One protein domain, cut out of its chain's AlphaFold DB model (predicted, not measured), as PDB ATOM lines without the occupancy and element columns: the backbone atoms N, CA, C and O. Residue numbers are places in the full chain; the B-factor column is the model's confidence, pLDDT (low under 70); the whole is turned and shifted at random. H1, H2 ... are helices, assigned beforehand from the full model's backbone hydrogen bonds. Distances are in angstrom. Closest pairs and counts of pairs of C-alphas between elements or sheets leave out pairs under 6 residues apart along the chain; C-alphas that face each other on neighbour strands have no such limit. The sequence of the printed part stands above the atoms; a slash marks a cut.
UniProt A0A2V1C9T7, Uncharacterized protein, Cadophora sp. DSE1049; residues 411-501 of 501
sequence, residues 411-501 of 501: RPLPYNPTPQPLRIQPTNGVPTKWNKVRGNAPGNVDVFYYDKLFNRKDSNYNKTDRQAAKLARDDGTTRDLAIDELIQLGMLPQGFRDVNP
ATOM      1  N   ARG A 411      46.762 -17.497  48.012       88.75
ATOM      2  CA  ARG A 411      45.664 -17.388  47.025       88.75
ATOM      3  C   ARG A 411      46.042 -18.144  45.722       88.75
ATOM      4  O   ARG A 411      47.218 -18.427  45.480       88.75
ATOM      5  N   PRO A 412      45.095 -18.500  44.847       82.88
ATOM      6  CA  PRO A 412      45.404 -19.038  43.521       82.88
ATOM      7  C   PRO A 412      46.042 -17.975  42.608       82.88
ATOM      8  O   PRO A 412      45.799 -16.778  42.777       82.88
ATOM      9  N   LEU A 413      46.853 -18.408  41.637       83.50
ATOM     10  CA  LEU A 413      47.356 -17.576  40.536       83.50
ATOM     11  C   LEU A 413      46.833 -18.137  39.198       83.50
ATOM     12  O   LEU A 413      46.912 -19.352  39.008       83.50
ATOM     13  N   PRO A 414      46.330 -17.300  38.268       88.00
ATOM     14  CA  PRO A 414      46.197 -15.843  38.370       88.00
ATOM     15  C   PRO A 414      45.171 -15.424  39.431       88.00
ATOM     16  O   PRO A 414      44.301 -16.212  39.806       88.00
ATOM     17  N   TYR A 415      45.298 -14.195  39.941       91.00
ATOM     18  CA  TYR A 415      44.359 -13.671  40.929       91.00
ATOM     19  C   TYR A 415      42.945 -13.652  40.348       91.00
ATOM     20  O   TYR A 415      42.684 -13.001  39.337       91.00
ATOM     21  N   ASN A 416      42.045 -14.393  40.990       89.75
ATOM     22  CA  ASN A 416      40.644 -14.474  40.615       89.75
ATOM     23  C   ASN A 416      39.787 -14.132  41.845       89.75
ATOM     24  O   ASN A 416      39.521 -15.021  42.656       89.75
ATOM     25  N   PRO A 417      39.429 -12.850  42.033       89.31
ATOM     26  CA  PRO A 417      38.688 -12.398  43.200       89.31
ATOM     27  C   PRO A 417      37.303 -13.033  43.226       89.31
ATOM     28  O   PRO A 417      36.560 -13.011  42.241       89.31
ATOM     29  N   THR A 418      36.921 -13.543  44.385       87.25
ATOM     30  CA  THR A 418      35.591 -14.092  44.604       87.25
ATOM     31  C   THR A 418      34.582 -12.948  44.573       87.25
ATOM     32  O   THR A 418      34.741 -11.976  45.319       87.25
ATOM     33  N   PRO A 419      33.535 -13.018  43.731       79.12
ATOM     34  CA  PRO A 419      32.549 -11.952  43.648       79.12
ATOM     35  C   PRO A 419      31.942 -11.658  45.023       79.12
ATOM     36  O   PRO A 419      31.331 -12.533  45.639       79.12
ATOM     37  N   GLN A 420      32.096 -10.421  45.501       75.56
ATOM     38  CA  GLN A 420      31.411  -9.996  46.716       75.56
ATOM     39  C   GLN A 420      29.897  -9.952  46.444       75.56
ATOM     40  O   GLN A 420      29.490  -9.459  45.383       75.56
ATOM     41  N   PRO A 421      29.044 -10.419  47.376       67.69
ATOM     42  CA  PRO A 421      27.603 -10.261  47.234       67.69
ATOM     43  C   PRO A 421      27.282  -8.776  47.037       67.69
ATOM     44  O   PRO A 421      27.859  -7.919  47.713       67.69
ATOM     45  N   LEU A 422      26.391  -8.466  46.088       62.28
ATOM     46  CA  LEU A 422      25.971  -7.096  45.788       62.28
ATOM     47  C   LEU A 422      25.362  -6.466  47.044       62.28
ATOM     48  O   LEU A 422      24.174  -6.599  47.324       62.28
ATOM     49  N   ARG A 423      26.189  -5.764  47.818       57.84
ATOM     50  CA  ARG A 423      25.719  -4.905  48.895       57.84
ATOM     51  C   ARG A 423      25.082  -3.685  48.247       57.84
ATOM     52  O   ARG A 423      25.780  -2.760  47.836       57.84
ATOM     53  N   ILE A 424      23.759  -3.701  48.148       49.38
ATOM     54  CA  ILE A 424      22.969  -2.490  47.943       49.38
ATOM     55  C   ILE A 424      23.297  -1.598  49.148       49.38
ATOM     56  O   ILE A 424      23.013  -1.967  50.288       49.38
ATOM     57  N   GLN A 425      23.974  -0.464  48.933       48.44
ATOM     58  CA  GLN A 425      24.045   0.545  49.991       48.44
ATOM     59  C   GLN A 425      22.610   0.934  50.368       48.44
ATOM     60  O   GLN A 425      21.814   1.143  49.452       48.44
ATOM     61  N   PRO A 426      22.285   1.091  51.662       44.22
ATOM     62  CA  PRO A 426      20.918   1.347  52.113       44.22
ATOM     63  C   PRO A 426      20.282   2.633  51.565       44.22
ATOM     64  O   PRO A 426      19.092   2.833  51.768       44.22
ATOM     65  N   THR A 427      21.023   3.491  50.862       46.59
ATOM     66  CA  THR A 427      20.487   4.740  50.313       46.59
ATOM     67  C   THR A 427      20.451   4.828  48.790       46.59
ATOM     68  O   THR A 427      19.506   5.416  48.291       46.59
ATOM     69  N   ASN A 428      21.381   4.231  48.025       42.69
ATOM     70  CA  ASN A 428      21.514   4.585  46.595       42.69
ATOM     71  C   ASN A 428      21.723   3.428  45.600       42.69
ATOM     72  O   ASN A 428      21.946   3.694  44.425       42.69
ATOM     73  N   GLY A 429      21.706   2.153  46.009       47.09
ATOM     74  CA  GLY A 429      21.793   1.023  45.059       47.09
ATOM     75  C   GLY A 429      23.073   0.925  44.207       47.09
ATOM     76  O   GLY A 429      23.201  -0.001  43.411       47.09
ATOM     77  N   VAL A 430      24.044   1.831  44.375       46.25
ATOM     78  CA  VAL A 430      25.283   1.845  43.592       46.25
ATOM     79  C   VAL A 430      26.201   0.715  44.077       46.25
ATOM     80  O   VAL A 430      26.617   0.735  45.242       46.25
ATOM     81  N   PRO A 431      26.559  -0.264  43.220       56.56
ATOM     82  CA  PRO A 431      27.565  -1.267  43.553       56.56
ATOM     83  C   PRO A 431      28.866  -0.555  43.909       56.56
ATOM     84  O   PRO A 431      29.282   0.357  43.188       56.56
ATOM     85  N   THR A 432      29.543  -0.942  44.993       63.03
ATOM     86  CA  THR A 432      30.823  -0.288  45.278       63.03
ATOM     87  C   THR A 432      31.797  -0.583  44.135       63.03
ATOM     88  O   THR A 432      31.897  -1.718  43.664       63.03
ATOM     89  N   LYS A 433      32.493   0.461  43.666       69.25
ATOM     90  CA  LYS A 433      33.374   0.478  42.479       69.25
ATOM     91  C   LYS A 433      34.375  -0.691  42.404       69.25
ATOM     92  O   LYS A 433      34.889  -0.989  41.331       69.25
ATOM     93  N   TRP A 434      34.647  -1.349  43.527       71.25
ATOM     94  CA  TRP A 434      35.710  -2.336  43.697       71.25
ATOM     95  C   TRP A 434      35.221  -3.769  43.954       71.25
ATOM     96  O   TRP A 434      36.050  -4.666  44.087       71.25
ATOM     97  N   ASN A 435      33.904  -4.014  43.957       71.19
ATOM     98  CA  ASN A 435      33.313  -5.335  44.232       71.19
ATOM     99  C   ASN A 435      33.855  -6.465  43.327       71.19
ATOM    100  O   ASN A 435      33.864  -7.621  43.736       71.19
ATOM    101  N   LYS A 436      34.309  -6.141  42.103       75.12
ATOM    102  CA  LYS A 436      34.829  -7.115  41.122       75.12
ATOM    103  C   LYS A 436      36.316  -7.449  41.269       75.12
ATOM    104  O   LYS A 436      36.768  -8.380  40.626       75.12
ATOM    105  N   VAL A 437      37.074  -6.672  42.045       80.94
ATOM    106  CA  VAL A 437      38.546  -6.796  42.129       80.94
ATOM    107  C   VAL A 437      39.054  -7.033  43.550       80.94
ATOM    108  O   VAL A 437      40.206  -7.403  43.744       80.94
ATOM    109  N   ARG A 438      38.212  -6.809  44.564       85.88
ATOM    110  CA  ARG A 438      38.613  -6.868  45.972       85.88
ATOM    111  C   ARG A 438      38.557  -8.277  46.571       85.88
ATOM    112  O   ARG A 438      39.373  -8.584  47.434       85.88
ATOM    113  N   GLY A 439      37.593  -9.093  46.143       88.19
ATOM    114  CA  GLY A 439      37.338 -10.400  46.743       88.19
ATOM    115  C   GLY A 439      36.663 -10.349  48.112       88.19
ATOM    116  O   GLY A 439      36.405  -9.272  48.654       88.19
ATOM    117  N   ASN A 440      36.372 -11.504  48.710       90.62
ATOM    118  CA  ASN A 440      35.656 -11.572  49.990       90.62
ATOM    119  C   ASN A 440      36.529 -11.141  51.173       90.62
ATOM    120  O   ASN A 440      37.733 -11.368  51.175       90.62
ATOM    121  N   ALA A 441      35.943 -10.534  52.207       92.06
ATOM    122  CA  ALA A 441      36.695 -10.264  53.432       92.06
ATOM    123  C   ALA A 441      37.143 -11.590  54.088       92.06
ATOM    124  O   ALA A 441      36.356 -12.544  54.105       92.06
ATOM    125  N   PRO A 442      38.368 -11.669  54.643       93.50
ATOM    126  CA  PRO A 442      38.808 -12.828  55.414       93.50
ATOM    127  C   PRO A 442      37.831 -13.193  56.540       93.50
ATOM    128  O   PRO A 442      37.214 -12.319  57.153       93.50
ATOM    129  N   GLY A 443      37.709 -14.490  56.842       84.69
ATOM    130  CA  GLY A 443      36.839 -14.971  57.918       84.69
ATOM    131  C   GLY A 443      37.165 -14.288  59.251       84.69
ATOM    132  O   GLY A 443      38.327 -14.229  59.643       84.69
ATOM    133  N   ASN A 444      36.134 -13.787  59.941       84.50
ATOM    134  CA  ASN A 444      36.205 -12.985  61.178       84.50
ATOM    135  C   ASN A 444      36.622 -11.513  61.021       84.50
ATOM    136  O   ASN A 444      36.684 -10.800  62.024       84.50
ATOM    137  N   VAL A 445      36.851 -11.023  59.800       91.06
ATOM    138  CA  VAL A 445      37.095  -9.598  59.545       91.06
ATOM    139  C   VAL A 445      35.809  -8.941  59.053       91.06
ATOM    140  O   VAL A 445      35.174  -9.411  58.110       91.06
ATOM    141  N   ASP A 446      35.413  -7.840  59.693       87.81
ATOM    142  CA  ASP A 446      34.264  -7.054  59.246       87.81
ATOM    143  C   ASP A 446      34.489  -6.520  57.821       87.81
ATOM    144  O   ASP A 446      35.539  -5.951  57.508       87.81
ATOM    145  N   VAL A 447      33.481  -6.681  56.960       85.75
ATOM    146  CA  VAL A 447      33.565  -6.315  55.537       85.75
ATOM    147  C   VAL A 447      33.864  -4.827  55.359       85.75
ATOM    148  O   VAL A 447      34.686  -4.471  54.519       85.75
ATOM    149  N   PHE A 448      33.260  -3.943  56.162       85.31
ATOM    150  CA  PHE A 448      33.515  -2.505  56.042       85.31
ATOM    151  C   PHE A 448      34.936  -2.151  56.470       85.31
ATOM    152  O   PHE A 448      35.577  -1.286  55.866       85.31
ATOM    153  N   TYR A 449      35.438  -2.821  57.505       89.06
ATOM    154  CA  TYR A 449      36.813  -2.642  57.945       89.06
ATOM    155  C   TYR A 449      37.808  -3.086  56.867       89.06
ATOM    156  O   TYR A 449      38.707  -2.322  56.508       89.06
ATOM    157  N   TYR A 450      37.600  -4.271  56.288       93.00
ATOM    158  CA  TYR A 450      38.412  -4.781  55.186       93.00
ATOM    159  C   TYR A 450      38.383  -3.850  53.964       93.00
ATOM    160  O   TYR A 450      39.436  -3.478  53.442       93.00
ATOM    161  N   ASP A 451      37.200  -3.381  53.565       90.31
ATOM    162  CA  ASP A 451      37.025  -2.442  52.455       90.31
ATOM    163  C   ASP A 451      37.827  -1.150  52.657       90.31
ATOM    164  O   ASP A 451      38.466  -0.641  51.728       90.31
ATOM    165  N   LYS A 452      37.822  -0.619  53.884       90.56
ATOM    166  CA  LYS A 452      38.581   0.579  54.253       90.56
ATOM    167  C   LYS A 452      40.087   0.339  54.168       90.56
ATOM    168  O   LYS A 452      40.801   1.194  53.640       90.56
ATOM    169  N   LEU A 453      40.570  -0.801  54.664       94.12
ATOM    170  CA  LEU A 453      41.981  -1.182  54.571       94.12
ATOM    171  C   LEU A 453      42.426  -1.321  53.118       94.12
ATOM    172  O   LEU A 453      43.416  -0.704  52.727       94.12
ATOM    173  N   PHE A 454      41.660  -2.054  52.310       94.81
ATOM    174  CA  PHE A 454      41.942  -2.248  50.893       94.81
ATOM    175  C   PHE A 454      42.025  -0.910  50.151       94.81
ATOM    176  O   PHE A 454      43.019  -0.633  49.485       94.81
ATOM    177  N   ASN A 455      41.031  -0.030  50.326       93.12
ATOM    178  CA  ASN A 455      41.023   1.293  49.689       93.12
ATOM    179  C   ASN A 455      42.213   2.157  50.120       93.12
ATOM    180  O   ASN A 455      42.746   2.929  49.325       93.12
ATOM    181  N   ARG A 456      42.648   2.036  51.380       94.12
ATOM    182  CA  ARG A 456      43.835   2.740  51.868       94.12
ATOM    183  C   ARG A 456      45.111   2.216  51.205       94.12
ATOM    184  O   ARG A 456      45.954   3.032  50.840       94.12
ATOM    185  N   LYS A 457      45.252   0.898  51.018       94.44
ATOM    186  CA  LYS A 457      46.396   0.311  50.295       94.44
ATOM    187  C   LYS A 457      46.386   0.691  48.814       94.44
ATOM    188  O   LYS A 457      47.417   1.127  48.314       94.44
ATOM    189  N   ASP A 458      45.228   0.646  48.156       92.62
ATOM    190  CA  ASP A 458      45.055   1.102  46.767       92.62
ATOM    191  C   ASP A 458      45.436   2.582  46.602       92.62
ATOM    192  O   ASP A 458      46.175   2.952  45.691       92.62
ATOM    193  N   SER A 459      45.002   3.438  47.535       91.31
ATOM    194  CA  SER A 459      45.314   4.870  47.507       91.31
ATOM    195  C   SER A 459      46.818   5.151  47.583       91.31
ATOM    196  O   SER A 459      47.275   6.116  46.972       91.31
ATOM    197  N   ASN A 460      47.601   4.315  48.273       89.12
ATOM    198  CA  ASN A 460      49.054   4.482  48.332       89.12
ATOM    199  C   ASN A 460      49.715   4.281  46.960       89.12
ATOM    200  O   ASN A 460      50.601   5.056  46.600       89.12
ATOM    201  N   TYR A 461      49.241   3.314  46.167       83.50
ATOM    202  CA  TYR A 461      49.670   3.167  44.775       83.50
ATOM    203  C   TYR A 461      49.144   4.306  43.905       83.50
ATOM    204  O   TYR A 461      49.895   4.912  43.156       83.50
ATOM    205  N   ASN A 462      47.867   4.666  44.044       83.50
ATOM    206  CA  ASN A 462      47.242   5.661  43.171       83.50
ATOM    207  C   ASN A 462      47.846   7.073  43.330       83.50
ATOM    208  O   ASN A 462      47.778   7.880  42.410       83.50
ATOM    209  N   LYS A 463      48.454   7.376  44.487       83.44
ATOM    210  CA  LYS A 463      49.210   8.620  44.710       83.44
ATOM    211  C   LYS A 463      50.525   8.685  43.933       83.44
ATOM    212  O   LYS A 463      51.001   9.783  43.676       83.44
ATOM    213  N   THR A 464      51.127   7.537  43.630       82.81
ATOM    214  CA  THR A 464      52.435   7.451  42.966       82.81
ATOM    215  C   THR A 464      52.279   7.172  41.479       82.81
ATOM    216  O   THR A 464      52.832   7.904  40.666       82.81
ATOM    217  N   ASP A 465      51.480   6.167  41.122       91.31
ATOM    218  CA  ASP A 465      51.160   5.820  39.741       91.31
ATOM    219  C   ASP A 465      49.805   5.095  39.651       91.31
ATOM    220  O   ASP A 465      49.568   4.027  40.228       91.31
ATOM    221  N   ARG A 466      48.892   5.675  38.868       90.75
ATOM    222  CA  ARG A 466      47.552   5.129  38.632       90.75
ATOM    223  C   ARG A 466      47.585   3.804  37.862       90.75
ATOM    224  O   ARG A 466      46.685   2.983  38.059       90.75
ATOM    225  N   GLN A 467      48.573   3.589  36.989       92.00
ATOM    226  CA  GLN A 467      48.733   2.326  36.265       92.00
ATOM    227  C   GLN A 467      49.229   1.225  37.201       92.00
ATOM    228  O   GLN A 467      48.616   0.157  37.238       92.00
ATOM    229  N   ALA A 468      50.232   1.514  38.035       89.31
ATOM    230  CA  ALA A 468      50.669   0.606  39.094       89.31
ATOM    231  C   ALA A 468      49.521   0.216  40.038       89.31
ATOM    232  O   ALA A 468      49.358  -0.961  40.346       89.31
ATOM    233  N   ALA A 469      48.663   1.165  40.431       89.94
ATOM    234  CA  ALA A 469      47.484   0.869  41.252       89.94
ATOM    235  C   ALA A 469      46.505  -0.088  40.558       89.94
ATOM    236  O   ALA A 469      45.920  -0.959  41.195       89.94
ATOM    237  N   LYS A 470      46.312   0.057  39.242       92.50
ATOM    238  CA  LYS A 470      45.467  -0.863  38.476       92.50
ATOM    239  C   LYS A 470      46.076  -2.267  38.441       92.50
ATOM    240  O   LYS A 470      45.377  -3.208  38.796       92.50
ATOM    241  N   LEU A 471      47.358  -2.387  38.093       91.94
ATOM    242  CA  LEU A 471      48.062  -3.673  38.061       91.94
ATOM    243  C   LEU A 471      48.030  -4.367  39.430       91.94
ATOM    244  O   LEU A 471      47.651  -5.528  39.502       91.94
ATOM    245  N   ALA A 472      48.287  -3.623  40.510       92.00
ATOM    246  CA  ALA A 472      48.266  -4.136  41.879       92.00
ATOM    247  C   ALA A 472      46.874  -4.595  42.358       92.00
ATOM    248  O   ALA A 472      46.763  -5.317  43.353       92.00
ATOM    249  N   ARG A 473      45.786  -4.125  41.735       93.12
ATOM    250  CA  ARG A 473      44.438  -4.661  41.986       93.12
ATOM    251  C   ARG A 473      44.202  -5.927  41.181       93.12
ATOM    252  O   ARG A 473      43.671  -6.885  41.729       93.12
ATOM    253  N   ASP A 474      44.593  -5.910  39.913       90.94
ATOM    254  CA  ASP A 474      44.340  -6.991  38.963       90.94
ATOM    255  C   ASP A 474      45.189  -8.244  39.278       90.94
ATOM    256  O   ASP A 474      44.755  -9.359  39.003       90.94
ATOM    257  N   ASP A 475      46.355  -8.093  39.919       91.75
ATOM    258  CA  ASP A 475      47.220  -9.199  40.363       91.75
ATOM    259  C   ASP A 475      47.019  -9.617  41.842       91.75
ATOM    260  O   ASP A 475      47.627 -10.579  42.329       91.75
ATOM    261  N   GLY A 476      46.152  -8.911  42.576       92.62
ATOM    262  CA  GLY A 476      45.846  -9.164  43.986       92.62
ATOM    263  C   GLY A 476      46.876  -8.639  44.997       92.62
ATOM    264  O   GLY A 476      46.708  -8.861  46.195       92.62
ATOM    265  N   THR A 477      47.907  -7.901  44.580       93.88
ATOM    266  CA  THR A 477      48.921  -7.318  45.483       93.88
ATOM    267  C   THR A 477      48.300  -6.372  46.515       93.88
ATOM    268  O   THR A 477      48.679  -6.355  47.686       93.88
ATOM    269  N   THR A 478      47.289  -5.599  46.117       94.31
ATOM    270  CA  THR A 478      46.567  -4.688  47.025       94.31
ATOM    271  C   THR A 478      45.860  -5.455  48.139       94.31
ATOM    272  O   THR A 478      45.834  -5.007  49.288       94.31
ATOM    273  N   ARG A 479      45.315  -6.630  47.805       94.50
ATOM    274  CA  ARG A 479      44.670  -7.529  48.758       94.50
ATOM    275  C   ARG A 479      45.689  -8.119  49.728       94.50
ATOM    276  O   ARG A 479      45.441  -8.068  50.931       94.50
ATOM    277  N   ASP A 480      46.842  -8.570  49.237       94.81
ATOM    278  CA  ASP A 480      47.913  -9.090  50.096       94.81
ATOM    279  C   ASP A 480      48.356  -8.079  51.145       94.81
ATOM    280  O   ASP A 480      48.479  -8.412  52.320       94.81
ATOM    281  N   LEU A 481      48.538  -6.823  50.740       95.06
ATOM    282  CA  LEU A 481      48.946  -5.760  51.653       95.06
ATOM    283  C   LEU A 481      47.869  -5.425  52.686       95.06
ATOM    284  O   LEU A 481      48.189  -5.001  53.798       95.06
ATOM    285  N   ALA A 482      46.591  -5.568  52.328       95.62
ATOM    286  CA  ALA A 482      45.498  -5.418  53.282       95.62
ATOM    287  C   ALA A 482      45.488  -6.577  54.295       95.62
ATOM    288  O   ALA A 482      45.290  -6.334  55.485       95.62
ATOM    289  N   ILE A 483      45.756  -7.807  53.846       96.06
ATOM    290  CA  ILE A 483      45.883  -8.994  54.707       96.06
ATOM    291  C   ILE A 483      47.102  -8.876  55.630       96.06
ATOM    292  O   ILE A 483      46.972  -9.131  56.823       96.06
ATOM    293  N   ASP A 484      48.247  -8.408  55.130       95.75
ATOM    294  CA  ASP A 484      49.447  -8.171  55.944       95.75
ATOM    295  C   ASP A 484      49.153  -7.244  57.121       95.75
ATOM    296  O   ASP A 484      49.579  -7.489  58.248       95.75
ATOM    297  N   GLU A 485      48.390  -6.180  56.876       96.81
ATOM    298  CA  GLU A 485      48.012  -5.254  57.934       96.81
ATOM    299  C   GLU A 485      47.022  -5.879  58.926       96.81
ATOM    300  O   GLU A 485      47.139  -5.655  60.127       96.81
ATOM    301  N   LEU A 486      46.091  -6.714  58.462       96.31
ATOM    302  CA  LEU A 486      45.207  -7.471  59.353       96.31
ATOM    303  C   LEU A 486      45.984  -8.454  60.241       96.31
ATOM    304  O   LEU A 486      45.643  -8.608  61.414       96.31
ATOM    305  N   ILE A 487      47.042  -9.077  59.715       95.81
ATOM    306  CA  ILE A 487      47.955  -9.927  60.490       95.81
ATOM    307  C   ILE A 487      48.729  -9.086  61.514       95.81
ATOM    308  O   ILE A 487      48.793  -9.453  62.687       95.81
ATOM    309  N   GLN A 488      49.267  -7.931  61.114       95.56
ATOM    310  CA  GLN A 488      49.984  -7.016  62.017       95.56
ATOM    311  C   GLN A 488      49.100  -6.500  63.160       95.56
ATOM    312  O   GLN A 488      49.576  -6.333  64.280       95.56
ATOM    313  N   LEU A 489      47.812  -6.278  62.894       94.50
ATOM    314  CA  LEU A 489      46.824  -5.869  63.894       94.50
ATOM    315  C   LEU A 489      46.333  -7.029  64.778       94.50
ATOM    316  O   LEU A 489      45.509  -6.805  65.664       94.50
ATOM    317  N   GLY A 490      46.792  -8.264  64.541       95.00
ATOM    318  CA  GLY A 490      46.357  -9.454  65.273       95.00
ATOM    319  C   GLY A 490      44.925  -9.898  64.956       95.00
ATOM    320  O   GLY A 490      44.359 -10.708  65.685       95.00
ATOM    321  N   MET A 491      44.325  -9.374  63.881       94.88
ATOM    322  CA  MET A 491      42.986  -9.768  63.425       94.88
ATOM    323  C   MET A 491      43.009 -11.061  62.608       94.88
ATOM    324  O   MET A 491      41.995 -11.749  62.518       94.88
ATOM    325  N   LEU A 492      44.162 -11.394  62.025       95.62
ATOM    326  CA  LEU A 492      44.428 -12.662  61.353       95.62
ATOM    327  C   LEU A 492      45.697 -13.310  61.932       95.62
ATOM    328  O   LEU A 492      46.607 -12.601  62.364       95.62
ATOM    329  N   PRO A 493      45.787 -14.651  61.953       94.44
ATOM    330  CA  PRO A 493      46.983 -15.349  62.426       94.44
ATOM    331  C   PRO A 493      48.168 -15.179  61.457       94.44
ATOM    332  O   PRO A 493      47.969 -15.065  60.251       94.44
ATOM    333  N   GLN A 494      49.413 -15.262  61.952       90.50
ATOM    334  CA  GLN A 494      50.632 -15.117  61.125       90.50
ATOM    335  C   GLN A 494      50.778 -16.151  59.992       90.50
ATOM    336  O   GLN A 494      51.515 -15.911  59.044       90.50
ATOM    337  N   GLY A 495      50.076 -17.284  60.068       90.88
ATOM    338  CA  GLY A 495      50.033 -18.309  59.017       90.88
ATOM    339  C   GLY A 495      48.741 -18.306  58.199       90.88
ATOM    340  O   GLY A 495      48.370 -19.352  57.665       90.88
ATOM    341  N   PHE A 496      48.003 -17.191  58.178       94.69
ATOM    342  CA  PHE A 496      46.738 -17.090  57.458       94.69
ATOM    343  C   PHE A 496      46.902 -17.468  55.978       94.69
ATOM    344  O   PHE A 496      47.831 -17.021  55.308       94.69
ATOM    345  N   ARG A 497      45.977 -18.296  55.476       92.88
ATOM    346  CA  ARG A 497      45.876 -18.654  54.060       92.88
ATOM    347  C   ARG A 497      44.580 -18.108  53.483       92.88
ATOM    348  O   ARG A 497      43.496 -18.412  53.981       92.88
ATOM    349  N   ASP A 498      44.703 -17.341  52.415       91.31
ATOM    350  CA  ASP A 498      43.602 -16.688  51.725       91.31
ATOM    351  C   ASP A 498      42.918 -17.649  50.746       91.31
ATOM    352  O   ASP A 498      43.148 -17.644  49.538       91.31
ATOM    353  N   VAL A 499      42.097 -18.537  51.305       87.81
ATOM    354  CA  VAL A 499      41.376 -19.583  50.559       87.81
ATOM    355  C   VAL A 499      40.125 -19.075  49.831       87.81
ATOM    356  O   VAL A 499      39.542 -19.815  49.046       87.81
ATOM    357  N   ASN A 500      39.698 -17.837  50.095       86.25
ATOM    358  CA  ASN A 500      38.519 -17.205  49.491       86.25
ATOM    359  C   ASN A 500      38.865 -15.759  49.077       86.25
ATOM    360  O   ASN A 500      38.376 -14.809  49.705       86.25
ATOM    361  N   PRO A 501      39.789 -15.614  48.108       84.00
ATOM    362  CA  PRO A 501      40.402 -14.346  47.751       84.00
ATOM    363  C   PRO A 501      39.469 -13.388  47.028       84.00
ATOM    364  O   PRO A 501      38.308 -13.746  46.721       84.00
TER     365      PRO A 501
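What this domain is: This is residues 411 to 501 of the 501 residues of an uncharacterized protein of Cadophora sp. DSE1049 (UniProt A0A2V1C9T7). Look first for the longest helix, H1: H2 folds back on its last residues as a helical hairpin, and H3 packs on H1 at a steep angle with its own first part. A long stretch with no named element, residues 411 to 446, comes before these helices and makes a wide loop reaching to Asn 428, while residues 489 to 501 follow H3. The printed part has 91 residues with three named helices, H1, H2 and H3 in that order, and no named strand; the class is all helix, though named elements hold 37 of the 91 residues. The whole is compact, with a radius of gyration of the C-alphas of 13.0 A and spans of 38 by 31 by 24 A.

Where its parts are: Find C-alpha 447 at (33.565, -6.315, 55.537); from there H1, residues 447 to 462, runs 22.0 A to C-alpha 462 at (47.242, 5.661, 43.171). H2 is residues 466 to 474. H3, residues 477 to 488, runs 16.6 A and ends at C-alpha 488 at (49.984, -7.016, 62.017).

How they stand to each other: Start at residues 458 to 462, with which alone H1 touches H2; the closest C-alphas, of Tyr 461 and Ala 469, are 4.7 A apart. This hairpin has a steep tilt of 40 degrees, opposite ways. H3 touches H1 with residues 478 to 482 alone, closest at the C-alphas of Phe 454 and Ala 482, 5.3 A, at a steep tilt of 57 degrees, opposite ways. H2 and H3 are close but not clearly touching, about perpendicular at 74 degrees; their closest C-alphas, of Ala 472 and Thr 478, are 5.4 A apart. Every O i to N i+4 pair is within hydrogen-bond range in H2 and H3, and 11 of 12 in H1.

The domain as a whole: The C-alphas farthest apart, of Asn 428 and Gly 495, are 38.6 A from each other, while those of Arg 411 and Pro 501, the chain's last residue, are 6.1 A apart. The printed part has no cut, and both links between helices are tight. In the B-factor column, mean pLDDT of the printed part is 84.6; residues 421 to 433 are under 70.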